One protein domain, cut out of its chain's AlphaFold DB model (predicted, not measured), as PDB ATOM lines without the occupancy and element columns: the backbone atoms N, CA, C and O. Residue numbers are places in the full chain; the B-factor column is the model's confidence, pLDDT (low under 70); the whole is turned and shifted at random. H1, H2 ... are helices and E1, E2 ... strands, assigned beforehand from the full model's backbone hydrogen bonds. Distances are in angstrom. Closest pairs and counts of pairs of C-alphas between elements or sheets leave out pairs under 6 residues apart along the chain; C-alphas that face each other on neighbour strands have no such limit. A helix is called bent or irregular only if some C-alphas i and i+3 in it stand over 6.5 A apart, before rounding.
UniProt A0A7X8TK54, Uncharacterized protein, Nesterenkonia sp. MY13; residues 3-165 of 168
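This is residues 3 to 165 of the 168 residues of an uncharacterized protein of Nesterenkonia sp. MY13 (UniProt A0A7X8TK54). A twisted wall of six antiparallel strands stands between two helices, the long H1 along one face and H3 along the other, which gives three layers. Beyond H1, on its side away from the sheet, a small hairpin of E1 and E2 lies out at one end of the longest axis, joined to H1 by a long link whose residues 20 to 25 stick out free. The printed part has 163 residues, with three named helices and eight named strands in the order E1 E2 H1 E3 H2 E4 E5 E6 E7 E8 H3. The large sheet runs E3, E8, E7, E6, E5, E4, and the class is mixed, helices and strands. The whole is compact, with a radius of gyration of the C-alphas of 17.3 A and spans of 47 by 43 by 29 A.

The large sheet begins with edge strand E3, residues 56 to 66, antiparallel to E8, residues 132 to 142, at 169 degrees; N 61 and O 137 are within hydrogen-bond range at 2.9 A. E8 forms a hairpin with E7, residues 120 to 129, where N 125 and O 136 are 2.9 A apart. E7 forms a hairpin with E6, residues 109 to 116, where N 112 and O 122 are 2.9 A apart. E6 forms a hairpin with E5, residues 99 to 106, where N 113 and O 101 are 2.8 A apart. E5 forms a hairpin with edge strand E4, residues 88 to 90, where N 89 and O 100 are 2.8 A apart. E4 to E8 form a meander, each strand the antiparallel neighbour of the one before. E5 bends by 60 degrees at residue 103, and E6 by 57 degrees at residue 113. H1, residues 26 to 50, is on the sheet at a height over the sheet of 9.9 A, over E7 and E6, and runs along the strands, at 11 degrees to E7 on the local plane. Its closest C-alphas to E5 are those of Pro 39 and His 106, 7.2 A apart. H3, residues 146 to 163, is on the opposite face at a height over the sheet of 8.2 A, over E8, and runs along the strands, at 17 degrees to E8 on the local plane. The closest C-alphas of E3 and H3 are those of Thr 57 and Gly 146, 5.3 A apart. H1 and H3 are apart. H2, residues 74 to 77, only grazes the sheet with its residues 74 to 75. The hairpin of E1, residues 3 to 6, and E2, residues 10 to 14, has N 4 and O 12 at 2.9 A; E1 is apart from H1. Of the O i to N i+4 pairs, 19 of 21 in H1 and 12 of 14 in H3 are within hydrogen-bond range, and H2 is too short for such a pair.

E1 begins at C-alpha 3, (40.449, 21.176, 28.402). H1 measures 36.3 A from C-alpha 26, (60.903, 10.773, 15.986), to C-alpha 50, with a kink of 26 degrees near residue 33. E3 measures 32.8 A, E8 32.6 A and E7 28.3 A. H3 measures 25.2 A and ends at C-alpha 163, (35.708, -0.446, -8.447). H3 has a kink of 34 degrees near residue 153 and is only just irregular, with C-alphas 152 and 155 6.7 A apart.

The two C-alphas farthest apart are those of Ser 7 and Gly 67, 53.5 A. The printed part has no cut. The link from E2 to H1, with 11 residues between them, is long. The mean pLDDT of the printed part is 88.8, and residues 17 to 35 and 69 to 71 of this model are under 70.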
ATOM      1  N   VAL A   3      41.671  20.403  28.658       85.38
ATOM      2  CA  VAL A   3      40.449  21.176  28.402       85.38
ATOM      3  C   VAL A   3      40.358  22.269  29.459       85.38
ATOM      4  O   VAL A   3      40.301  21.971  30.648       85.38
ATOM      5  N   GLU A   4      40.361  23.525  29.029       88.44
ATOM      6  CA  GLU A   4      40.325  24.693  29.912       88.44
ATOM      7  C   GLU A   4      39.062  25.498  29.620       88.44
ATOM      8  O   GLU A   4      38.801  25.850  28.466       88.44
ATOM      9  N   ALA A   5      38.277  25.801  30.653       84.25
ATOM     10  CA  ALA A   5      37.167  26.733  30.510       84.25
ATOM     11  C   ALA A   5      37.716  28.125  30.173       84.25
ATOM     12  O   ALA A   5      38.677  28.594  30.784       84.25
ATOM     13  N   VAL A   6      37.091  28.792  29.210       86.75
ATOM     14  CA  VAL A   6      37.357  30.196  28.894       86.75
ATOM     15  C   VAL A   6      36.085  31.011  29.119       86.75
ATOM     16  O   VAL A   6      34.972  30.479  29.132       86.75
ATOM     17  N   SER A   7      36.234  32.316  29.336       80.25
ATOM     18  CA  SER A   7      35.089  33.219  29.481       80.25
ATOM     19  C   SER A   7      34.146  33.119  28.276       80.25
ATOM     20  O   SER A   7      34.609  32.988  27.144       80.25
ATOM     21  N   GLY A   8      32.835  33.229  28.509       79.00
ATOM     22  CA  GLY A   8      31.822  33.190  27.444       79.00
ATOM     23  C   GLY A   8      31.226  31.806  27.160       79.00
ATOM     24  O   GLY A   8      30.601  31.626  26.124       79.00
ATOM     25  N   GLY A   9      31.403  30.831  28.059       79.62
ATOM     26  CA  GLY A   9      30.776  29.507  27.933       79.62
ATOM     27  C   GLY A   9      31.453  28.575  26.923       79.62
ATOM     28  O   GLY A   9      30.873  27.557  26.552       79.62
ATOM     29  N   ALA A  10      32.674  28.903  26.492       81.62
ATOM     30  CA  ALA A  10      33.480  28.076  25.604       81.62
ATOM     31  C   ALA A  10      34.585  27.334  26.374       81.62
ATOM     32  O   ALA A  10      34.972  27.711  27.483       81.62
ATOM     33  N   CYS A  11      35.131  26.289  25.752       85.12
ATOM     34  CA  CYS A  11      36.305  25.576  26.243       85.12
ATOM     35  C   CYS A  11      37.419  25.636  25.200       85.12
ATOM     36  O   CYS A  11      37.175  25.491  24.003       85.12
ATOM     37  N   ARG A  12      38.660  25.791  25.659       85.19
ATOM     38  CA  ARG A  12      39.854  25.571  24.846       85.19
ATOM     39  C   ARG A  12      40.300  24.126  25.022       85.19
ATOM     40  O   ARG A  12      40.560  23.701  26.143       85.19
ATOM     41  N   VAL A  13      40.431  23.396  23.918       84.12
ATOM     42  CA  VAL A  13      41.009  22.046  23.913       84.12
ATOM     43  C   VAL A  13      42.414  22.122  23.330       84.12
ATOM     44  O   VAL A  13      42.595  22.570  22.201       84.12
ATOM     45  N   ARG A  14      43.415  21.699  24.105       84.25
ATOM     46  CA  ARG A  14      44.807  21.581  23.665       84.25
ATOM     47  C   ARG A  14      45.200  20.112  23.656       84.25
ATOM     48  O   ARG A  14      45.228  19.450  24.699       84.25
ATOM     49  N   LEU A  15      45.511  19.602  22.473       81.19
ATOM     50  CA  LEU A  15      46.101  18.285  22.326       81.19
ATOM     51  C   LEU A  15      47.625  18.413  22.334       81.19
ATOM     52  O   LEU A  15      48.188  19.273  21.667       81.19
ATOM     53  N   SER A  16      48.277  17.573  23.130       79.00
ATOM     54  CA  SER A  16      49.725  17.414  23.142       79.00
ATOM     55  C   SER A  16      49.990  15.919  23.064       79.00
ATOM     56  O   SER A  16      49.462  15.159  23.881       79.00
ATOM     57  N   SER A  17      50.737  15.524  22.041       69.94
ATOM     58  CA  SER A  17      51.254  14.177  21.826       69.94
ATOM     59  C   SER A  17      52.761  14.275  21.626       69.94
ATOM     60  O   SER A  17      53.241  15.247  21.045       69.94
ATOM     61  N   GLY A  18      53.503  13.283  22.099       67.25
ATOM     62  CA  GLY A  18      54.946  13.206  21.913       67.25
ATOM     63  C   GLY A  18      55.423  11.771  22.071       67.25
ATOM     64  O   GLY A  18      54.751  10.958  22.708       67.25
ATOM     65  N   PHE A  19      56.578  11.478  21.487       67.69
ATOM     66  CA  PHE A  19      57.246  10.191  21.612       67.69
ATOM     67  C   PHE A  19      58.377  10.299  22.630       67.69
ATOM     68  O   PHE A  19      59.041  11.331  22.733       67.69
ATOM     69  N   LEU A  20      58.597   9.230  23.388       64.88
ATOM     70  CA  LEU A  20      59.796   9.083  24.206       64.88
ATOM     71  C   LEU A  20      60.827   8.319  23.379       64.88
ATOM     72  O   LEU A  20      60.939   7.103  23.498       64.88
ATOM     73  N   ASP A  21      61.549   9.042  22.528       63.59
ATOM     74  CA  ASP A  21      62.611   8.491  21.687       63.59
ATOM     75  C   ASP A  21      63.894   9.331  21.830       63.59
ATOM     76  O   ASP A  21      63.840  10.533  22.097       63.59
ATOM     77  N   ARG A  22      65.055   8.677  21.727       62.41
ATOM     78  CA  ARG A  22      66.397   9.277  21.806       62.41
ATOM     79  C   ARG A  22      67.090   9.391  20.436       62.41
ATOM     80  O   ARG A  22      68.181   9.957  20.398       62.41
ATOM     81  N   GLY A  23      66.517   8.833  19.363       68.38
ATOM     82  CA  GLY A  23      67.039   8.911  17.986       68.38
ATOM     83  C   GLY A  23      66.604  10.171  17.222       68.38
ATOM     84  O   GLY A  23      66.069  11.093  17.824       68.38
ATOM     85  N   GLU A  24      66.820  10.232  15.900       68.06
ATOM     86  CA  GLU A  24      66.285  11.297  15.016       68.06
ATOM     87  C   GLU A  24      64.989  10.885  14.281       68.06
ATOM     88  O   GLU A  24      64.294  11.740  13.732       68.06
ATOM     89  N   GLU A  25      64.617   9.598  14.336       68.25
ATOM     90  CA  GLU A  25      63.438   9.007  13.669       68.25
ATOM     91  C   GLU A  25      62.095   9.526  14.224       68.25
ATOM     92  O   GLU A  25      61.050   9.402  13.584       68.25
ATOM     93  N   TRP A  26      62.106  10.181  15.393       68.00
ATOM     94  CA  TRP A  26      60.903  10.773  15.986       68.00
ATOM     95  C   TRP A  26      60.271  11.864  15.126       68.00
ATOM     96  O   TRP A  26      59.073  12.106  15.270       68.00
ATOM     97  N   LYS A  27      61.045  12.540  14.268       65.75
ATOM     98  CA  LYS A  27      60.533  13.635  13.431       65.75
ATOM     99  C   LYS A  27      59.501  13.115  12.436       65.75
ATOM    100  O   LYS A  27      58.379  13.610  12.423       65.75
ATOM    101  N   ASP A  28      59.843  12.047  11.725       68.19
ATOM    102  CA  ASP A  28      58.957  11.424  10.740       68.19
ATOM    103  C   ASP A  28      57.719  10.808  11.419       68.19
ATOM    104  O   ASP A  28      56.599  10.915  10.914       68.19
ATOM    105  N   MET A  29      57.886  10.245  12.624       64.31
ATOM    106  CA  MET A  29      56.757   9.764  13.434       64.31
ATOM    107  C   MET A  29      55.834  10.903  13.899       64.31
ATOM    108  O   MET A  29      54.612  10.737  13.921       64.31
ATOM    109  N   ILE A  30      56.380  12.066  14.277       66.50
ATOM    110  CA  ILE A  30      55.588  13.237  14.680       66.50
ATOM    111  C   ILE A  30      54.773  13.780  13.513       66.50
ATOM    112  O   ILE A  30      53.578  14.019  13.695       66.50
ATOM    113  N   ASP A  31      55.378  13.926  12.337       65.94
ATOM    114  CA  ASP A  31      54.702  14.503  11.176       65.94
ATOM    115  C   ASP A  31      53.521  13.625  10.728       65.94
ATOM    116  O   ASP A  31      52.404  14.127  10.558       65.94
ATOM    117  N   GLY A  32      53.707  12.300  10.687       64.31
ATOM    118  CA  GLY A  32      52.620  11.355  10.403       64.31
ATOM    119  C   GLY A  32      51.487  11.396  11.436       64.31
ATOM    120  O   GLY A  32      50.312  11.267  11.091       64.31
ATOM    121  N   THR A  33      51.806  11.647  12.710       60.91
ATOM    122  CA  THR A  33      50.787  11.737  13.769       60.91
ATOM    123  C   THR A  33      50.029  13.068  13.717       60.91
ATOM    124  O   THR A  33      48.814  13.106  13.919       60.91
ATOM    125  N   MET A  34      50.719  14.175  13.418       64.25
ATOM    126  CA  MET A  34      50.110  15.505  13.302       64.25
ATOM    127  C   MET A  34      49.085  15.581  12.165       64.25
ATOM    128  O   MET A  34      48.045  16.222  12.345       64.25
ATOM    129  N   HIS A  35      49.324  14.868  11.059       69.94
ATOM    130  CA  HIS A  35      48.385  14.767   9.939       69.94
ATOM    131  C   HIS A  35      47.022  14.182  10.358       69.94
ATOM    132  O   HIS A  35      45.978  14.644   9.904       69.94
ATOM    133  N   GLY A  36      46.993  13.232  11.301       73.31
ATOM    134  CA  GLY A  36      45.742  12.673  11.831       73.31
ATOM    135  C   GLY A  36      45.036  13.566  12.861       73.31
ATOM    136  O   GLY A  36      43.806  13.552  12.979       73.31
ATOM    137  N   TRP A  37      45.789  14.374  13.612       82.38
ATOM    138  CA  TRP A  37      45.230  15.143  14.726       82.38
ATOM    139  C   TRP A  37      44.398  16.346  14.305       82.38
ATOM    140  O   TRP A  37      43.385  16.636  14.946       82.38
ATOM    141  N   VAL A  38      44.800  17.057  13.250       87.62
ATOM    142  CA  VAL A  38      44.058  18.241  12.797       87.62
ATOM    143  C   VAL A  38      42.643  17.866  12.322       87.62
ATOM    144  O   VAL A  38      41.691  18.458  12.846       87.62
ATOM    145  N   PRO A  39      42.443  16.864  11.438       90.00
ATOM    146  CA  PRO A  39      41.112  16.358  11.095       90.00
ATOM    147  C   PRO A  39      40.314  15.889  12.316       90.00
ATOM    148  O   PRO A  39      39.141  16.232  12.447       90.00
ATOM    149  N   ALA A  40      40.941  15.176  13.259       88.50
ATOM    150  CA  ALA A  40      40.259  14.721  14.472       88.50
ATOM    151  C   ALA A  40      39.722  15.893  15.316       88.50
ATOM    152  O   ALA A  40      38.576  15.869  15.770       88.50
ATOM    153  N   MET A  41      40.520  16.951  15.488       91.38
ATOM    154  CA  MET A  41      40.108  18.148  16.225       91.38
ATOM    155  C   MET A  41      39.024  18.945  15.493       91.38
ATOM    156  O   MET A  41      38.126  19.480  16.146       91.38
ATOM    157  N   ARG A  42      39.065  19.003  14.157       93.81
ATOM    158  CA  ARG A  42      37.999  19.626  13.359       93.81
ATOM    159  C   ARG A  42      36.697  18.828  13.442       93.81
ATOM    160  O   ARG A  42      35.657  19.414  13.719       93.81
ATOM    161  N   ASN A  43      36.750  17.501  13.338       95.06
ATOM    162  CA  ASN A  43      35.577  16.642  13.530       95.06
ATOM    163  C   ASN A  43      34.961  16.808  14.923       95.06
ATOM    164  O   ASN A  43      33.740  16.860  15.052       95.06
ATOM    165  N   LEU A  44      35.786  16.967  15.965       93.75
ATOM    166  CA  LEU A  44      35.295  17.284  17.307       93.75
ATOM    167  C   LEU A  44      34.551  18.631  17.347       93.75
ATOM    168  O   LEU A  44      33.512  18.728  17.997       93.75
ATOM    169  N   GLN A  45      35.048  19.663  16.659       93.81
ATOM    170  CA  GLN A  45      34.357  20.956  16.571       93.81
ATOM    171  C   GLN A  45      33.004  20.828  15.862       93.81
ATOM    172  O   GLN A  45      32.003  21.322  16.383       93.81
ATOM    173  N   VAL A  46      32.952  20.118  14.730       96.75
ATOM    174  CA  VAL A  46      31.701  19.861  13.997       96.75
ATOM    175  C   VAL A  46      30.720  19.077  14.877       96.75
ATOM    176  O   VAL A  46      29.565  19.476  15.021       96.75
ATOM    177  N   TYR A  47      31.182  18.024  15.563       96.50
ATOM    178  CA  TYR A  47      30.366  17.255  16.509       96.50
ATOM    179  C   TYR A  47      29.764  18.130  17.612       96.50
ATOM    180  O   TYR A  47      28.557  18.100  17.844       96.50
ATOM    181  N   LEU A  48      30.589  18.930  18.288       95.12
ATOM    182  CA  LEU A  48      30.126  19.777  19.388       95.12
ATOM    183  C   LEU A  48      29.159  20.872  18.923       95.12
ATOM    184  O   LEU A  48      28.317  21.296  19.714       95.12
ATOM    185  N   THR A  49      29.275  21.303  17.666       95.19
ATOM    186  CA  THR A  49      28.420  22.335  17.069       95.19
ATOM    187  C   THR A  49      27.067  21.775  16.632       95.19
ATOM    188  O   THR A  49      26.044  22.406  16.880       95.19
ATOM    189  N   HIS A  50      27.039  20.586  16.022       96.25
ATOM    190  CA  HIS A  50      25.846  20.083  15.327       96.25
ATOM    191  C   HIS A  50      25.203  18.843  15.962       96.25
ATOM    192  O   HIS A  50      24.005  18.628  15.799       96.25
ATOM    193  N   PHE A  51      25.969  18.031  16.693       97.06
ATOM    194  CA  PHE A  51      25.580  16.660  17.060       97.06
ATOM    195  C   PHE A  51      25.765  16.343  18.548       97.06
ATOM    196  O   PHE A  51      25.731  15.185  18.972       97.06
ATOM    197  N   ARG A  52      25.980  17.373  19.374       95.50
ATOM    198  CA  ARG A  52      26.297  17.217  20.793       95.50
ATOM    199  C   ARG A  52      25.250  16.365  21.515       95.50
ATOM    200  O   ARG A  52      24.073  16.710  21.565       95.50
ATOM    201  N   GLY A  53      25.717  15.296  22.159       95.25
ATOM    202  CA  GLY A  53      24.881  14.395  22.956       95.25
ATOM    203  C   GLY A  53      24.184  13.297  22.151       95.25
ATOM    204  O   GLY A  53      23.523  12.453  22.751       95.25
ATOM    205  N   MET A  54      24.347  13.266  20.827       97.19
ATOM    206  CA  MET A  54      23.815  12.188  19.997       97.19
ATOM    207  C   MET A  54      24.686  10.924  20.091       97.19
ATOM    208  O   MET A  54      25.917  11.035  20.197       97.19
ATOM    209  N   PRO A  55      24.082   9.719  20.032       97.00
ATOM    210  CA  PRO A  55      24.830   8.469  19.915       97.00
ATOM    211  C   PRO A  55      25.615   8.452  18.598       97.00
ATOM    212  O   PRO A  55      25.161   8.999  17.597       97.00
ATOM    213  N   THR A  56      26.802   7.843  18.613       97.19
ATOM    214  CA  THR A  56      27.717   7.818  17.464       97.19
ATOM    215  C   THR A  56      27.949   6.390  16.988       97.19
ATOM    216  O   THR A  56      28.317   5.530  17.787       97.19
ATOM    217  N   THR A  57      27.816   6.170  15.683       98.38
ATOM    218  CA  THR A  57      28.255   4.951  14.992       98.38
ATOM    219  C   THR A  57      29.321   5.327  13.975       98.38
ATOM    220  O   THR A  57      29.139   6.278  13.226       98.38
ATOM    221  N   THR A  58      30.424   4.585  13.913       97.50
ATOM    222  CA  THR A  58      31.511   4.855  12.961       97.50
ATOM    223  C   THR A  58      31.596   3.798  11.865       97.50
ATOM    224  O   THR A  58      31.244   2.639  12.081       97.50
ATOM    225  N   MET A  59      32.122   4.203  10.714       97.38
ATOM    226  CA  MET A  59      32.444   3.368   9.560       97.38
ATOM    227  C   MET A  59      33.836   3.733   9.053       97.38
ATOM    228  O   MET A  59      34.173   4.916   8.983       97.38
ATOM    229  N   LEU A  60      34.612   2.726   8.663       96.69
ATOM    230  CA  LEU A  60      35.885   2.905   7.976       96.69
ATOM    231  C   LEU A  60      35.927   1.971   6.768       96.69
ATOM    232  O   LEU A  60      35.914   0.748   6.916       96.69
ATOM    233  N   VAL A  61      36.000   2.555   5.577       96.75
ATOM    234  CA  VAL A  61      36.315   1.843   4.339       96.75
ATOM    235  C   VAL A  61      37.696   2.299   3.900       96.75
ATOM    236  O   VAL A  61      37.927   3.491   3.716       96.75
ATOM    237  N   GLN A  62      38.608   1.344   3.751       92.69
ATOM    238  CA  GLN A  62      39.964   1.582   3.281       92.69
ATOM    239  C   GLN A  62      40.266   0.629   2.132       92.69
ATOM    240  O   GLN A  62      39.934  -0.556   2.201       92.69
ATOM    241  N   HIS A  63      40.913   1.147   1.097       91.56
ATOM    242  CA  HIS A  63      41.375   0.358  -0.033       91.56
ATOM    243  C   HIS A  63      42.738   0.859  -0.488       91.56
ATOM    244  O   HIS A  63      42.960   2.066  -0.580       91.56
ATOM    245  N   GLU A  64      43.640  -0.075  -0.765       90.38
ATOM    246  CA  GLU A  64      44.953   0.224  -1.315       90.38
ATOM    247  C   GLU A  64      44.988  -0.171  -2.789       90.38
ATOM    248  O   GLU A  64      44.614  -1.283  -3.157       90.38
ATOM    249  N   ILE A  65      45.462   0.752  -3.616       87.44
ATOM    250  CA  ILE A  65      45.680   0.569  -5.044       87.44
ATOM    251  C   ILE A  65      47.189   0.519  -5.257       87.44
ATOM    252  O   ILE A  65      47.856   1.550  -5.168       87.44
ATOM    253  N   SER A  66      47.740  -0.668  -5.504       85.88
ATOM    254  CA  SER A  66      49.177  -0.850  -5.743       85.88
ATOM    255  C   SER A  66      49.522  -0.759  -7.230       85.88
ATOM    256  O   SER A  66      48.725  -1.134  -8.088       85.88
ATOM    257  N   GLY A  67      50.747  -0.330  -7.542       78.75
ATOM    258  CA  GLY A  67      51.292  -0.385  -8.902       78.75
ATOM    259  C   GLY A  67      50.766   0.701  -9.842       78.75
ATOM    260  O   GLY A  67      50.877   0.554 -11.056       78.75
ATOM    261  N   VAL A  68      50.210   1.782  -9.294       71.88
ATOM    262  CA  VAL A  68      49.742   2.939 -10.066       71.88
ATOM    263  C   VAL A  68      50.740   4.089  -9.965       71.88
ATOM    264  O   VAL A  68      51.219   4.409  -8.880       71.88
ATOM    265  N   GLU A  69      51.052   4.729 -11.097       65.56
ATOM    266  CA  GLU A  69      51.910   5.927 -11.117       65.56
ATOM    267  C   GLU A  69      51.181   7.175 -10.597       65.56
ATOM    268  O   GLU A  69      51.819   8.108 -10.114       65.56
ATOM    269  N   GLN A  70      49.845   7.201 -10.691       66.75
ATOM    270  CA  GLN A  70      49.000   8.304 -10.231       66.75
ATOM    271  C   GLN A  70      47.741   7.777  -9.536       66.75
ATOM    272  O   GLN A  70      47.114   6.820  -9.994       66.75
ATOM    273  N   ALA A  71      47.368   8.423  -8.431       67.06
ATOM    274  CA  ALA A  71      46.135   8.139  -7.708       67.06
ATOM    275  C   ALA A  71      44.902   8.438  -8.570       67.06
ATOM    276  O   ALA A  71      44.879   9.478  -9.235       67.06
ATOM    277  N   PRO A  72      43.842   7.605  -8.522       74.56
ATOM    278  CA  PRO A  72      42.560   8.032  -9.055       74.56
ATOM    279  C   PRO A  72      42.102   9.281  -8.299       74.56
ATOM    280  O   PRO A  72      42.203   9.358  -7.071       74.56
ATOM    281  N   ASN A  73      41.577  10.262  -9.028       85.75
ATOM    282  CA  ASN A  73      41.006  11.451  -8.415       85.75
ATOM    283  C   ASN A  73      39.658  11.093  -7.768       85.75
ATOM    284  O   ASN A  73      38.600  11.192  -8.385       85.75
ATOM    285  N   VAL A  74      39.702  10.641  -6.512       90.38
ATOM    286  CA  VAL A  74      38.521  10.171  -5.765       90.38
ATOM    287  C   VAL A  74      37.456  11.261  -5.658       90.38
ATOM    288  O   VAL A  74      36.268  10.969  -5.769       90.38
ATOM    289  N   ARG A  75      37.859  12.527  -5.492       91.94
ATOM    290  CA  ARG A  75      36.912  13.651  -5.431       91.94
ATOM    291  C   ARG A  75      36.206  13.845  -6.767       91.94
ATOM    292  O   ARG A  75      34.996  14.023  -6.780       91.94
ATOM    293  N   GLU A  76      36.927  13.743  -7.876       92.12
ATOM    294  CA  GLU A  76      36.340  13.811  -9.215       92.12
ATOM    295  C   GLU A  76      35.398  12.641  -9.495       92.12
ATOM    296  O   GLU A  76      34.284  12.866  -9.959       92.12
ATOM    297  N   ALA A  77      35.786  11.419  -9.124       92.62
ATOM    298  CA  ALA A  77      34.936  10.236  -9.255       92.62
ATOM    299  C   ALA A  77      33.635  10.343  -8.434       92.62
ATOM    300  O   ALA A  77      32.614   9.765  -8.803       92.62
ATOM    301  N   LEU A  78      33.656  11.105  -7.336       95.06
ATOM    302  CA  LEU A  78      32.474  11.432  -6.537       95.06
ATOM    303  C   LEU A  78      31.708  12.660  -7.046       95.06
ATOM    304  O   LEU A  78      30.643  12.948  -6.512       95.06
ATOM    305  N   GLY A  79      32.205  13.396  -8.043       95.62
ATOM    306  CA  GLY A  79      31.613  14.665  -8.485       95.62
ATOM    307  C   GLY A  79      31.829  15.837  -7.518       95.62
ATOM    308  O   GLY A  79      31.087  16.809  -7.553       95.62
ATOM    309  N   LEU A  80      32.843  15.752  -6.653       95.75
ATOM    310  CA  LEU A  80      33.151  16.695  -5.569       95.75
ATOM    311  C   LEU A  80      34.435  17.505  -5.833       95.75
ATOM    312  O   LEU A  80      35.106  17.965  -4.905       95.75
ATOM    313  N   SER A  81      34.821  17.659  -7.100       93.25
ATOM    314  CA  SER A  81      35.971  18.479  -7.496       93.25
ATOM    315  C   SER A  81      35.669  19.972  -7.373       93.25
ATOM    316  O   SER A  81      34.598  20.430  -7.758       93.25
ATOM    317  N   GLY A  82      36.641  20.748  -6.888       91.94
ATOM    318  CA  GLY A  82      36.549  22.213  -6.842       91.94
ATOM    319  C   GLY A  82      35.590  22.784  -5.790       91.94
ATOM    320  O   GLY A  82      35.325  23.982  -5.818       91.94
ATOM    321  N   VAL A  83      35.091  21.955  -4.869       95.81
ATOM    322  CA  VAL A  83      34.181  22.386  -3.800       95.81
ATOM    323  C   VAL A  83      34.898  23.236  -2.750       95.81
ATOM    324  O   VAL A  83      36.068  23.012  -2.423       95.81
ATOM    325  N   SER A  84      34.173  24.201  -2.203       96.12
ATOM    326  CA  SER A  84      34.614  25.124  -1.161       96.12
ATOM    327  C   SER A  84      33.871  24.877   0.149       96.12
ATOM    328  O   SER A  84      32.799  24.282   0.187       96.12
ATOM    329  N   VAL A  85      34.453  25.337   1.258       97.75
ATOM    330  CA  VAL A  85      33.803  25.265   2.574       97.75
ATOM    331  C   VAL A  85      32.482  26.032   2.550       97.75
ATOM    332  O   VAL A  85      32.449  27.188   2.133       97.75
ATOM    333  N   GLY A  86      31.420  25.397   3.041       98.00
ATOM    334  CA  GLY A  86      30.058  25.923   3.030       98.00
ATOM    335  C   GLY A  86      29.231  25.524   1.806       98.00
ATOM    336  O   GLY A  86      28.025  25.757   1.823       98.00
ATOM    337  N   ASP A  87      29.832  24.909   0.783       98.50
ATOM    338  CA  ASP A  87      29.082  24.436  -0.381       98.50
ATOM    339  C   ASP A  87      28.156  23.278   0.001       98.50
ATOM    340  O   ASP A  87      28.551  22.350   0.713       98.50
ATOM    341  N   GLU A  88      26.932  23.316  -0.525       98.44
ATOM    342  CA  GLU A  88      26.028  22.168  -0.540       98.44
ATOM    343  C   GLU A  88      26.419  21.246  -1.695       98.44
ATOM    344  O   GLU A  88      26.501  21.671  -2.850       98.44
ATOM    345  N   VAL A  89      26.666  19.980  -1.380       98.50
ATOM    346  CA  VAL A  89      27.203  18.993  -2.314       98.50
ATOM    347  C   VAL A  89      26.384  17.713  -2.302       98.50
ATOM    348  O   VAL A  89      25.759  17.345  -1.306       98.50
ATOM    349  N   GLU A  90      26.420  17.013  -3.429       98.25
ATOM    350  CA  GLU A  90      25.846  15.688  -3.610       98.25
ATOM    351  C   GLU A  90      26.783  14.867  -4.493       98.25
ATOM    352  O   GLU A  90      27.349  15.379  -5.460       98.25
ATOM    353  N   THR A  91      26.959  13.594  -4.157       97.81
ATOM    354  CA  THR A  91      27.766  12.672  -4.958       97.81
ATOM    355  C   THR A  91      27.160  12.422  -6.338       97.81
ATOM    356  O   THR A  91      25.945  12.287  -6.477       97.81
ATOM    357  N   ALA A  92      28.014  12.273  -7.350       95.50
ATOM    358  CA  ALA A  92      27.617  11.969  -8.719       95.50
ATOM    359  C   ALA A  92      26.802  10.665  -8.846       95.50
ATOM    360  O   ALA A  92      26.940   9.722  -8.065       95.50
ATOM    361  N   SER A  93      25.988  10.586  -9.904       89.69
ATOM    362  CA  SER A  93      25.251   9.368 -10.254       89.69
ATOM    363  C   SER A  93      26.211   8.194 -10.474       89.69
ATOM    364  O   SER A  93      27.110   8.277 -11.306       89.69
ATOM    365  N   GLY A  94      25.986   7.086  -9.764       87.75
ATOM    366  CA  GLY A  94      26.841   5.892  -9.805       87.75
ATOM    367  C   GLY A  94      27.818   5.774  -8.629       87.75
ATOM    368  O   GLY A  94      28.360   4.693  -8.412       87.75
ATOM    369  N   ALA A  95      27.994   6.836  -7.838       94.06
ATOM    370  CA  ALA A  95      28.655   6.772  -6.537       94.06
ATOM    371  C   ALA A  95      27.645   6.499  -5.400       94.06
ATOM    372  O   ALA A  95      26.446   6.759  -5.559       94.06
ATOM    373  N   PRO A  96      28.093   5.978  -4.239       96.12
ATOM    374  CA  PRO A  96      27.260   5.877  -3.049       96.12
ATOM    375  C   PRO A  96      26.697   7.245  -2.655       96.12
ATOM    376  O   PRO A  96      27.446   8.212  -2.549       96.12
ATOM    377  N   THR A  97      25.387   7.306  -2.408       94.81
ATOM    378  CA  THR A  97      24.692   8.552  -2.072       94.81
ATOM    379  C   THR A  97      25.268   9.196  -0.820       94.81
ATOM    380  O   THR A  97      25.273   8.598   0.261       94.81
ATOM    381  N   LEU A  98      25.678  10.448  -0.972       97.50
ATOM    382  CA  LEU A  98      26.039  11.343   0.110       97.50
ATOM    383  C   LEU A  98      25.644  12.760  -0.299       97.50
ATOM    384  O   LEU A  98      26.053  13.242  -1.355       97.50
ATOM    385  N   ARG A  99      24.854  13.419   0.551       98.44
ATOM    386  CA  ARG A  99      24.483  14.834   0.422       98.44
ATOM    387  C   ARG A  99      24.836  15.555   1.711       98.44
ATOM    388  O   ARG A  99      24.622  15.004   2.794       98.44
ATOM    389  N   GLY A 100      25.333  16.780   1.613       98.44
ATOM    390  CA  GLY A 100      25.536  17.623   2.783       98.44
ATOM    391  C   GLY A 100      26.309  18.896   2.491       98.44
ATOM    392  O   GLY A 100      26.493  19.270   1.339       98.44
ATOM    393  N   THR A 101      26.812  19.520   3.552       98.75
ATOM    394  CA  THR A 101      27.606  20.750   3.473       98.75
ATOM    395  C   THR A 101      29.091  20.434   3.654       98.75
ATOM    396  O   THR A 101      29.459  19.686   4.565       98.75
ATOM    397  N   VAL A 102      29.971  21.029   2.850       98.62
ATOM    398  CA  VAL A 102      31.426  20.937   3.058       98.62
ATOM    399  C   VAL A 102      31.820  21.694   4.330       98.62
ATOM    400  O   VAL A 102      31.676  22.912   4.405       98.62
ATOM    401  N   GLU A 103      32.359  20.986   5.321       98.06
ATOM    402  CA  GLU A 103      32.797  21.574   6.597       98.06
ATOM    403  C   GLU A 103      34.236  22.070   6.525       98.06
ATOM    404  O   GLU A 103      34.564  23.162   6.988       98.06
ATOM    405  N   TYR A 104      35.122  21.260   5.946       96.94
ATOM    406  CA  TYR A 104      36.505  21.656   5.748       96.94
ATOM    407  C   TYR A 104      37.202  20.836   4.667       96.94
ATOM    408  O   TYR A 104      36.870  19.682   4.399       96.94
ATOM    409  N   VAL A 105      38.258  21.436   4.124       93.81
ATOM    410  CA  VAL A 105      39.306  20.745   3.372       93.81
ATOM    411  C   VAL A 105      40.611  20.896   4.155       93.81
ATOM    412  O   VAL A 105      40.916  21.979   4.673       93.81
ATOM    413  N   HIS A 106      41.343  19.803   4.332       90.00
ATOM    414  CA  HIS A 106      42.657  19.799   4.968       90.00
ATOM    415  C   HIS A 106      43.536  18.761   4.291       90.00
ATOM    416  O   HIS A 106      43.234  17.574   4.383       90.00
ATOM    417  N   ASP A 107      44.586  19.218   3.612       87.00
ATOM    418  CA  ASP A 107      45.412  18.379   2.747       87.00
ATOM    419  C   ASP A 107      44.503  17.549   1.810       87.00
ATOM    420  O   ASP A 107      43.621  18.097   1.133       87.00
ATOM    421  N   ASP A 108      44.635  16.225   1.846       86.00
ATOM    422  CA  ASP A 108      43.852  15.306   1.022       86.00
ATOM    423  C   ASP A 108      42.460  14.997   1.593       86.00
ATOM    424  O   ASP A 108      41.615  14.433   0.893       86.00
ATOM    425  N   VAL A 109      42.155  15.441   2.816       91.50
ATOM    426  CA  VAL A 109      40.872  15.195   3.485       91.50
ATOM    427  C   VAL A 109      39.824  16.231   3.074       91.50
ATOM    428  O   VAL A 109      39.976  17.429   3.319       91.50
ATOM    429  N   LEU A 110      38.715  15.756   2.509       96.06
ATOM    430  CA  LEU A 110      37.459  16.491   2.346       96.06
ATOM    431  C   LEU A 110      36.468  16.002   3.404       96.06
ATOM    432  O   LEU A 110      36.139  14.817   3.426       96.06
ATOM    433  N   ALA A 111      35.989  16.898   4.264       97.88
ATOM    434  CA  ALA A 111      34.988  16.577   5.272       97.88
ATOM    435  C   ALA A 111      33.637  17.211   4.938       97.88
ATOM    436  O   ALA A 111      33.544  18.422   4.720       97.88
ATOM    437  N   ILE A 112      32.589  16.391   4.940       98.62
ATOM    438  CA  ILE A 112      31.216  16.794   4.636       98.62
ATOM    439  C   ILE A 112      30.339  16.477   5.841       98.62
ATOM    440  O   ILE A 112      30.310  15.335   6.303       98.62
ATOM    441  N   ARG A 113      29.601  17.473   6.334       98.56
ATOM    442  CA  ARG A 113      28.509  17.256   7.283       98.56
ATOM    443  C   ARG A 113      27.289  16.781   6.506       98.56
ATOM    444  O   ARG A 113      26.680  17.557   5.774       98.56
ATOM    445  N   THR A 114      26.947  15.510   6.658       98.31
ATOM    446  CA  THR A 114      25.944  14.840   5.832       98.31
ATOM    447  C   THR A 114      24.527  15.074   6.339       98.31
ATOM    448  O   THR A 114      24.277  15.069   7.544       98.31
ATOM    449  N   SER A 115      23.597  15.254   5.403       97.50
ATOM    450  CA  SER A 115      22.146  15.166   5.605       97.50
ATOM    451  C   SER A 115      21.579  13.855   5.054       97.50
ATOM    452  O   SER A 115      20.596  13.345   5.581       97.50
ATOM    453  N   GLU A 116      22.217  13.289   4.027       96.62
ATOM    454  CA  GLU A 116      21.948  11.949   3.497       96.62
ATOM    455  C   GLU A 116      23.268  11.166   3.459       96.62
ATOM    456  O   GLU A 116      24.294  11.746   3.089       96.62
ATOM    457  N   PRO A 117      23.295   9.876   3.840       94.62
ATOM    458  CA  PRO A 117      22.164   8.993   4.166       94.62
ATOM    459  C   PRO A 117      21.538   9.238   5.551       94.62
ATOM    460  O   PRO A 117      20.423   8.795   5.805       94.62
ATOM    461  N   THR A 118      22.246   9.936   6.439       96.81
ATOM    462  CA  THR A 118      21.714  10.497   7.687       96.81
ATOM    463  C   THR A 118      22.635  11.618   8.190       96.81
ATOM    464  O   THR A 118      23.682  11.888   7.586       96.81
ATOM    465  N   ALA A 119      22.264  12.247   9.304       97.81
ATOM    466  CA  ALA A 119      23.085  13.200  10.038       97.81
ATOM    467  C   ALA A 119      24.448  12.584  10.398       97.81
ATOM    468  O   ALA A 119      24.539  11.554  11.071       97.81
ATOM    469  N   GLY A 120      25.528  13.212   9.944       98.00
ATOM    470  CA  GLY A 120      26.854  12.641  10.117       98.00
ATOM    471  C   GLY A 120      27.990  13.541   9.663       98.00
ATOM    472  O   GLY A 120      27.790  14.684   9.256       98.00
ATOM    473  N   ILE A 121      29.199  12.998   9.745       98.44
ATOM    474  CA  ILE A 121      30.406  13.549   9.135       98.44
ATOM    475  C   ILE A 121      31.042  12.448   8.298       98.44
ATOM    476  O   ILE A 121      31.307  11.357   8.808       98.44
ATOM    477  N   PHE A 122      31.312  12.745   7.035       98.06
ATOM    478  CA  PHE A 122      32.093  11.892   6.150       98.06
ATOM    479  C   PHE A 122      33.414  12.569   5.820       98.06
ATOM    480  O   PHE A 122      33.423  13.672   5.282       98.06
ATOM    481  N   GLY A 123      34.518  11.902   6.145       96.75
ATOM    482  CA  GLY A 123      35.860  12.249   5.702       96.75
ATOM    483  C   GLY A 123      36.255  11.383   4.513       96.75
ATOM    484  O   GLY A 123      36.232  10.158   4.608       96.75
ATOM    485  N   ILE A 124      36.620  12.021   3.408       95.69
ATOM    486  CA  ILE A 124      37.096  11.382   2.182       95.69
ATOM    487  C   ILE A 124      38.549  11.793   1.996       95.69
ATOM    488  O   ILE A 124      38.839  12.986   1.908       95.69
ATOM    489  N   ALA A 125      39.452  10.822   1.925       91.19
ATOM    490  CA  ALA A 125      40.871  11.059   1.716       91.19
ATOM    491  C   ALA A 125      41.443  10.075   0.695       91.19
ATOM    492  O   ALA A 125      41.051   8.907   0.655       91.19
ATOM    493  N   ALA A 126      42.379  10.551  -0.117       88.88
ATOM    494  CA  ALA A 126      43.162   9.725  -1.021       88.88
ATOM    495  C   ALA A 126      44.595  10.246  -1.020       88.88
ATOM    496  O   ALA A 126      44.819  11.386  -1.413       88.88
ATOM    497  N   SER A 127      45.543   9.431  -0.564       82.69
ATOM    498  CA  SER A 127      46.940   9.841  -0.414       82.69
ATOM    499  C   SER A 127      47.887   8.762  -0.938       82.69
ATOM    500  O   SER A 127      47.632   7.561  -0.804       82.69
ATOM    501  N   GLY A 128      48.985   9.191  -1.561       79.12
ATOM    502  CA  GLY A 128      50.026   8.299  -2.073       79.12
ATOM    503  C   GLY A 128      50.961   7.790  -0.972       79.12
ATOM    504  O   GLY A 128      51.336   8.535  -0.071       79.12
ATOM    505  N   TYR A 129      51.375   6.529  -1.085       71.81
ATOM    506  CA  TYR A 129      52.346   5.846  -0.231       71.81
ATOM    507  C   TYR A 129      53.316   5.047  -1.113       71.81
ATOM    508  O   TYR A 129      53.050   3.903  -1.482       71.81
ATOM    509  N   GLY A 130      54.449   5.647  -1.487       78.69
ATOM    510  CA  GLY A 130      55.399   5.010  -2.403       78.69
ATOM    511  C   GLY A 130      54.760   4.719  -3.767       78.69
ATOM    512  O   GLY A 130      54.349   5.643  -4.459       78.69
ATOM    513  N   THR A 131      54.673   3.440  -4.144       80.69
ATOM    514  CA  THR A 131      54.037   2.963  -5.391       80.69
ATOM    515  C   THR A 131      52.579   2.521  -5.203       80.69
ATOM    516  O   THR A 131      52.033   1.808  -6.048       80.69
ATOM    517  N   SER A 132      51.976   2.872  -4.069       83.50
ATOM    518  CA  SER A 132      50.586   2.574  -3.739       83.50
ATOM    519  C   SER A 132      49.820   3.855  -3.425       83.50
ATOM    520  O   SER A 132      50.399   4.878  -3.068       83.50
ATOM    521  N   VAL A 133      48.498   3.794  -3.513       86.50
ATOM    522  CA  VAL A 133      47.592   4.869  -3.101       86.50
ATOM    523  C   VAL A 133      46.564   4.296  -2.144       86.50
ATOM    524  O   VAL A 133      45.925   3.292  -2.450       86.50
ATOM    525  N   GLY A 134      46.396   4.939  -0.989       88.94
ATOM    526  CA  GLY A 134      45.359   4.597  -0.023       88.94
ATOM    527  C   GLY A 134      44.145   5.499  -0.196       88.94
ATOM    528  O   GLY A 134      44.272   6.718  -0.106       88.94
ATOM    529  N   VAL A 135      42.970   4.908  -0.407       91.94
ATOM    530  CA  VAL A 135      41.676   5.597  -0.361       91.94
ATOM    531  C   VAL A 135      40.999   5.276   0.965       91.94
ATOM    532  O   VAL A 135      40.868   4.105   1.325       91.94
ATOM    533  N   ILE A 136      40.568   6.309   1.687       93.06
ATOM    534  CA  ILE A 136      39.901   6.204   2.986       93.06
ATOM    535  C   ILE A 136      38.575   6.962   2.937       93.06
ATOM    536  O   ILE A 136      38.536   8.156   2.641       93.06
ATOM    537  N   ILE A 137      37.499   6.264   3.297       96.25
ATOM    538  CA  ILE A 137      36.182   6.836   3.570       96.25
ATOM    539  C   ILE A 137      35.855   6.561   5.036       96.25
ATOM    540  O   ILE A 137      35.611   5.418   5.433       96.25
ATOM    541  N   GLN A 138      35.848   7.611   5.850       96.62
ATOM    542  CA  GLN A 138      35.509   7.540   7.266       96.62
ATOM    543  C   GLN A 138      34.148   8.193   7.505       96.62
ATOM    544  O   GLN A 138      33.995   9.396   7.318       96.62
ATOM    545  N   GLY A 139      33.170   7.411   7.956       97.44
ATOM    546  CA  GLY A 139      31.843   7.897   8.333       97.44
ATOM    547  C   GLY A 139      31.672   7.950   9.849       97.44
ATOM    548  O   GLY A 139      32.048   7.015  10.554       97.44
ATOM    549  N   SER A 140      31.082   9.027  10.359       98.06
ATOM    550  CA  SER A 140      30.532   9.121  11.716       98.06
ATOM    551  C   SER A 140      29.059   9.490  11.609       98.06
ATOM    552  O   SER A 140      28.737  10.589  11.171       98.06
ATOM    553  N   PHE A 141      28.171   8.575  11.979       98.19
ATOM    554  CA  PHE A 141      26.722   8.766  11.969       98.19
ATOM    555  C   PHE A 141      26.255   9.155  13.368       98.19
ATOM    556  O   PHE A 141      26.618   8.487  14.342       98.19
ATOM    557  N   TYR A 142      25.450  10.209  13.462       97.94
ATOM    558  CA  TYR A 142      24.972  10.753  14.727       97.94
ATOM    559  C   TYR A 142      23.456  10.633  14.820       97.94
ATOM    560  O   TYR A 142      22.731  11.355  14.146       97.94
ATOM    561  N   GLY A 143      22.990   9.736  15.686       97.38
ATOM    562  CA  GLY A 143      21.570   9.421  15.808       97.38
ATOM    563  C   GLY A 143      21.306   7.931  16.042       97.38
ATOM    564  O   GLY A 143      22.196   7.095  15.849       97.38
ATOM    565  N   PRO A 144      20.103   7.572  16.521       97.00
ATOM    566  CA  PRO A 144      19.734   6.184  16.812       97.00
ATOM    567  C   PRO A 144      19.746   5.271  15.574       97.00
ATOM    568  O   PRO A 144      19.917   4.062  15.705       97.00
ATOM    569  N   GLU A 145      19.586   5.831  14.378       96.06
ATOM    570  CA  GLU A 145      19.599   5.121  13.098       96.06
ATOM    571  C   GLU A 145      21.005   4.750  12.609       96.06
ATOM    572  O   GLU A 145      21.136   3.922  11.706       96.06
ATOM    573  N   GLY A 146      22.060   5.307  13.219       96.88
ATOM    574  CA  GLY A 146      23.451   5.128  12.799       96.88
ATOM    575  C   GLY A 146      23.865   3.672  12.527       96.88
ATOM    576  O   GLY A 146      24.443   3.420  11.471       96.88
ATOM    577  N   PRO A 147      23.573   2.693  13.412       98.12
ATOM    578  CA  PRO A 147      23.885   1.283  13.160       98.12
ATOM    579  C   PRO A 147      23.229   0.729  11.889       98.12
ATOM    580  O   PRO A 147      23.904   0.115  11.068       98.12
ATOM    581  N   ALA A 148      21.934   0.995  11.697       98.06
ATOM    582  CA  ALA A 148      21.194   0.502  10.540       98.06
ATOM    583  C   ALA A 148      21.671   1.166   9.240       98.06
ATOM    584  O   ALA A 148      21.790   0.497   8.215       98.06
ATOM    585  N   VAL A 149      21.983   2.467   9.284       97.94
ATOM    586  CA  VAL A 149      22.535   3.193   8.133       97.94
ATOM    587  C   VAL A 149      23.920   2.664   7.773       97.94
ATOM    588  O   VAL A 149      24.140   2.354   6.605       97.94
ATOM    589  N   ARG A 150      24.827   2.482   8.747       97.94
ATOM    590  CA  ARG A 150      26.157   1.888   8.515       97.94
ATOM    591  C   ARG A 150      26.043   0.570   7.752       97.94
ATOM    592  O   ARG A 150      26.698   0.414   6.727       97.94
ATOM    593  N   ASP A 151      25.189  -0.339   8.223       98.06
ATOM    594  CA  ASP A 151      25.031  -1.673   7.628       98.06
ATOM    595  C   ASP A 151      24.544  -1.628   6.177       98.06
ATOM    596  O   ASP A 151      24.875  -2.503   5.380       98.06
ATOM    597  N   GLN A 152      23.790  -0.591   5.812       96.81
ATOM    598  CA  GLN A 152      23.324  -0.389   4.442       96.81
ATOM    599  C   GLN A 152      24.376   0.259   3.539       96.81
ATOM    600  O   GLN A 152      24.449  -0.070   2.352       96.81
ATOM    601  N   VAL A 153      25.153   1.210   4.060       97.06
ATOM    602  CA  VAL A 153      26.014   2.070   3.230       97.06
ATOM    603  C   VAL A 153      27.453   1.582   3.155       97.06
ATOM    604  O   VAL A 153      28.085   1.773   2.118       97.06
ATOM    605  N   GLU A 154      27.965   0.913   4.191       97.81
ATOM    606  CA  GLU A 154      29.341   0.409   4.213       97.81
ATOM    607  C   GLU A 154      29.644  -0.535   3.039       97.81
ATOM    608  O   GLU A 154      30.657  -0.313   2.370       97.81
ATOM    609  N   PRO A 155      28.788  -1.523   2.697       97.75
ATOM    610  CA  PRO A 155      29.054  -2.401   1.558       97.75
ATOM    611  C   PRO A 155      29.110  -1.640   0.229       97.75
ATOM    612  O   PRO A 155      29.961  -1.933  -0.602       97.75
ATOM    613  N   ARG A 156      28.255  -0.623   0.049       96.94
ATOM    614  CA  ARG A 156      28.217   0.197  -1.176       96.94
ATOM    615  C   ARG A 156      29.477   1.040  -1.324       96.94
ATOM    616  O   ARG A 156      30.031   1.125  -2.413       96.94
ATOM    617  N   TRP A 157      29.935   1.647  -0.230       97.38
ATOM    618  CA  TRP A 157      31.200   2.382  -0.211       97.38
ATOM    619  C   TRP A 157      32.386   1.467  -0.485       97.38
ATOM    620  O   TRP A 157      33.241   1.820  -1.290       97.38
ATOM    621  N   ARG A 158      32.418   0.280   0.124       96.50
ATOM    622  CA  ARG A 158      33.462  -0.722  -0.115       96.50
ATOM    623  C   ARG A 158      33.523  -1.135  -1.584       96.50
ATOM    624  O   ARG A 158      34.574  -1.014  -2.202       96.50
ATOM    625  N   GLU A 159      32.390  -1.536  -2.148       95.62
ATOM    626  CA  GLU A 159      32.292  -1.978  -3.540       95.62
ATOM    627  C   GLU A 159      32.650  -0.855  -4.528       95.62
ATOM    628  O   GLU A 159      33.374  -1.082  -5.499       95.62
ATOM    629  N   TRP A 160      32.218   0.381  -4.253       95.06
ATOM    630  CA  TRP A 160      32.569   1.541  -5.073       95.06
ATOM    631  C   TRP A 160      34.067   1.849  -5.033       95.06
ATOM    632  O   TRP A 160      34.675   1.999  -6.092       95.06
ATOM    633  N   VAL A 161      34.687   1.893  -3.849       93.19
ATOM    634  CA  VAL A 161      36.130   2.158  -3.740       93.19
ATOM    635  C   VAL A 161      36.935   1.058  -4.442       93.19
ATOM    636  O   VAL A 161      37.872   1.364  -5.175       93.19
ATOM    637  N   GLU A 162      36.553  -0.213  -4.285       91.62
ATOM    638  CA  GLU A 162      37.191  -1.330  -4.995       91.62
ATOM    639  C   GLU A 162      37.042  -1.209  -6.521       91.62
ATOM    640  O   GLU A 162      37.944  -1.590  -7.269       91.62
ATOM    641  N   SER A 163      35.930  -0.651  -7.012       90.12
ATOM    642  CA  SER A 163      35.708  -0.446  -8.447       90.12
ATOM    643  C   SER A 163      36.658   0.574  -9.084       90.12
ATOM    644  O   SER A 163      36.932   0.457 -10.277       90.12
ATOM    645  N   LEU A 164      37.234   1.496  -8.298       85.31
ATOM    646  CA  LEU A 164      38.182   2.506  -8.790       85.31
ATOM    647  C   LEU A 164      39.453   1.884  -9.391       85.31
ATOM    648  O   LEU A 164      40.111   2.511 -10.215       85.31
ATOM    649  N   THR A 165      39.782   0.642  -9.025       73.38
ATOM    650  CA  THR A 165      40.904  -0.115  -9.612       73.38
ATOM    651  C   THR A 165      40.607  -0.678 -11.000       73.38
ATOM    652  O   THR A 165      41.529  -0.975 -11.752       73.38
TER     653      THR A 165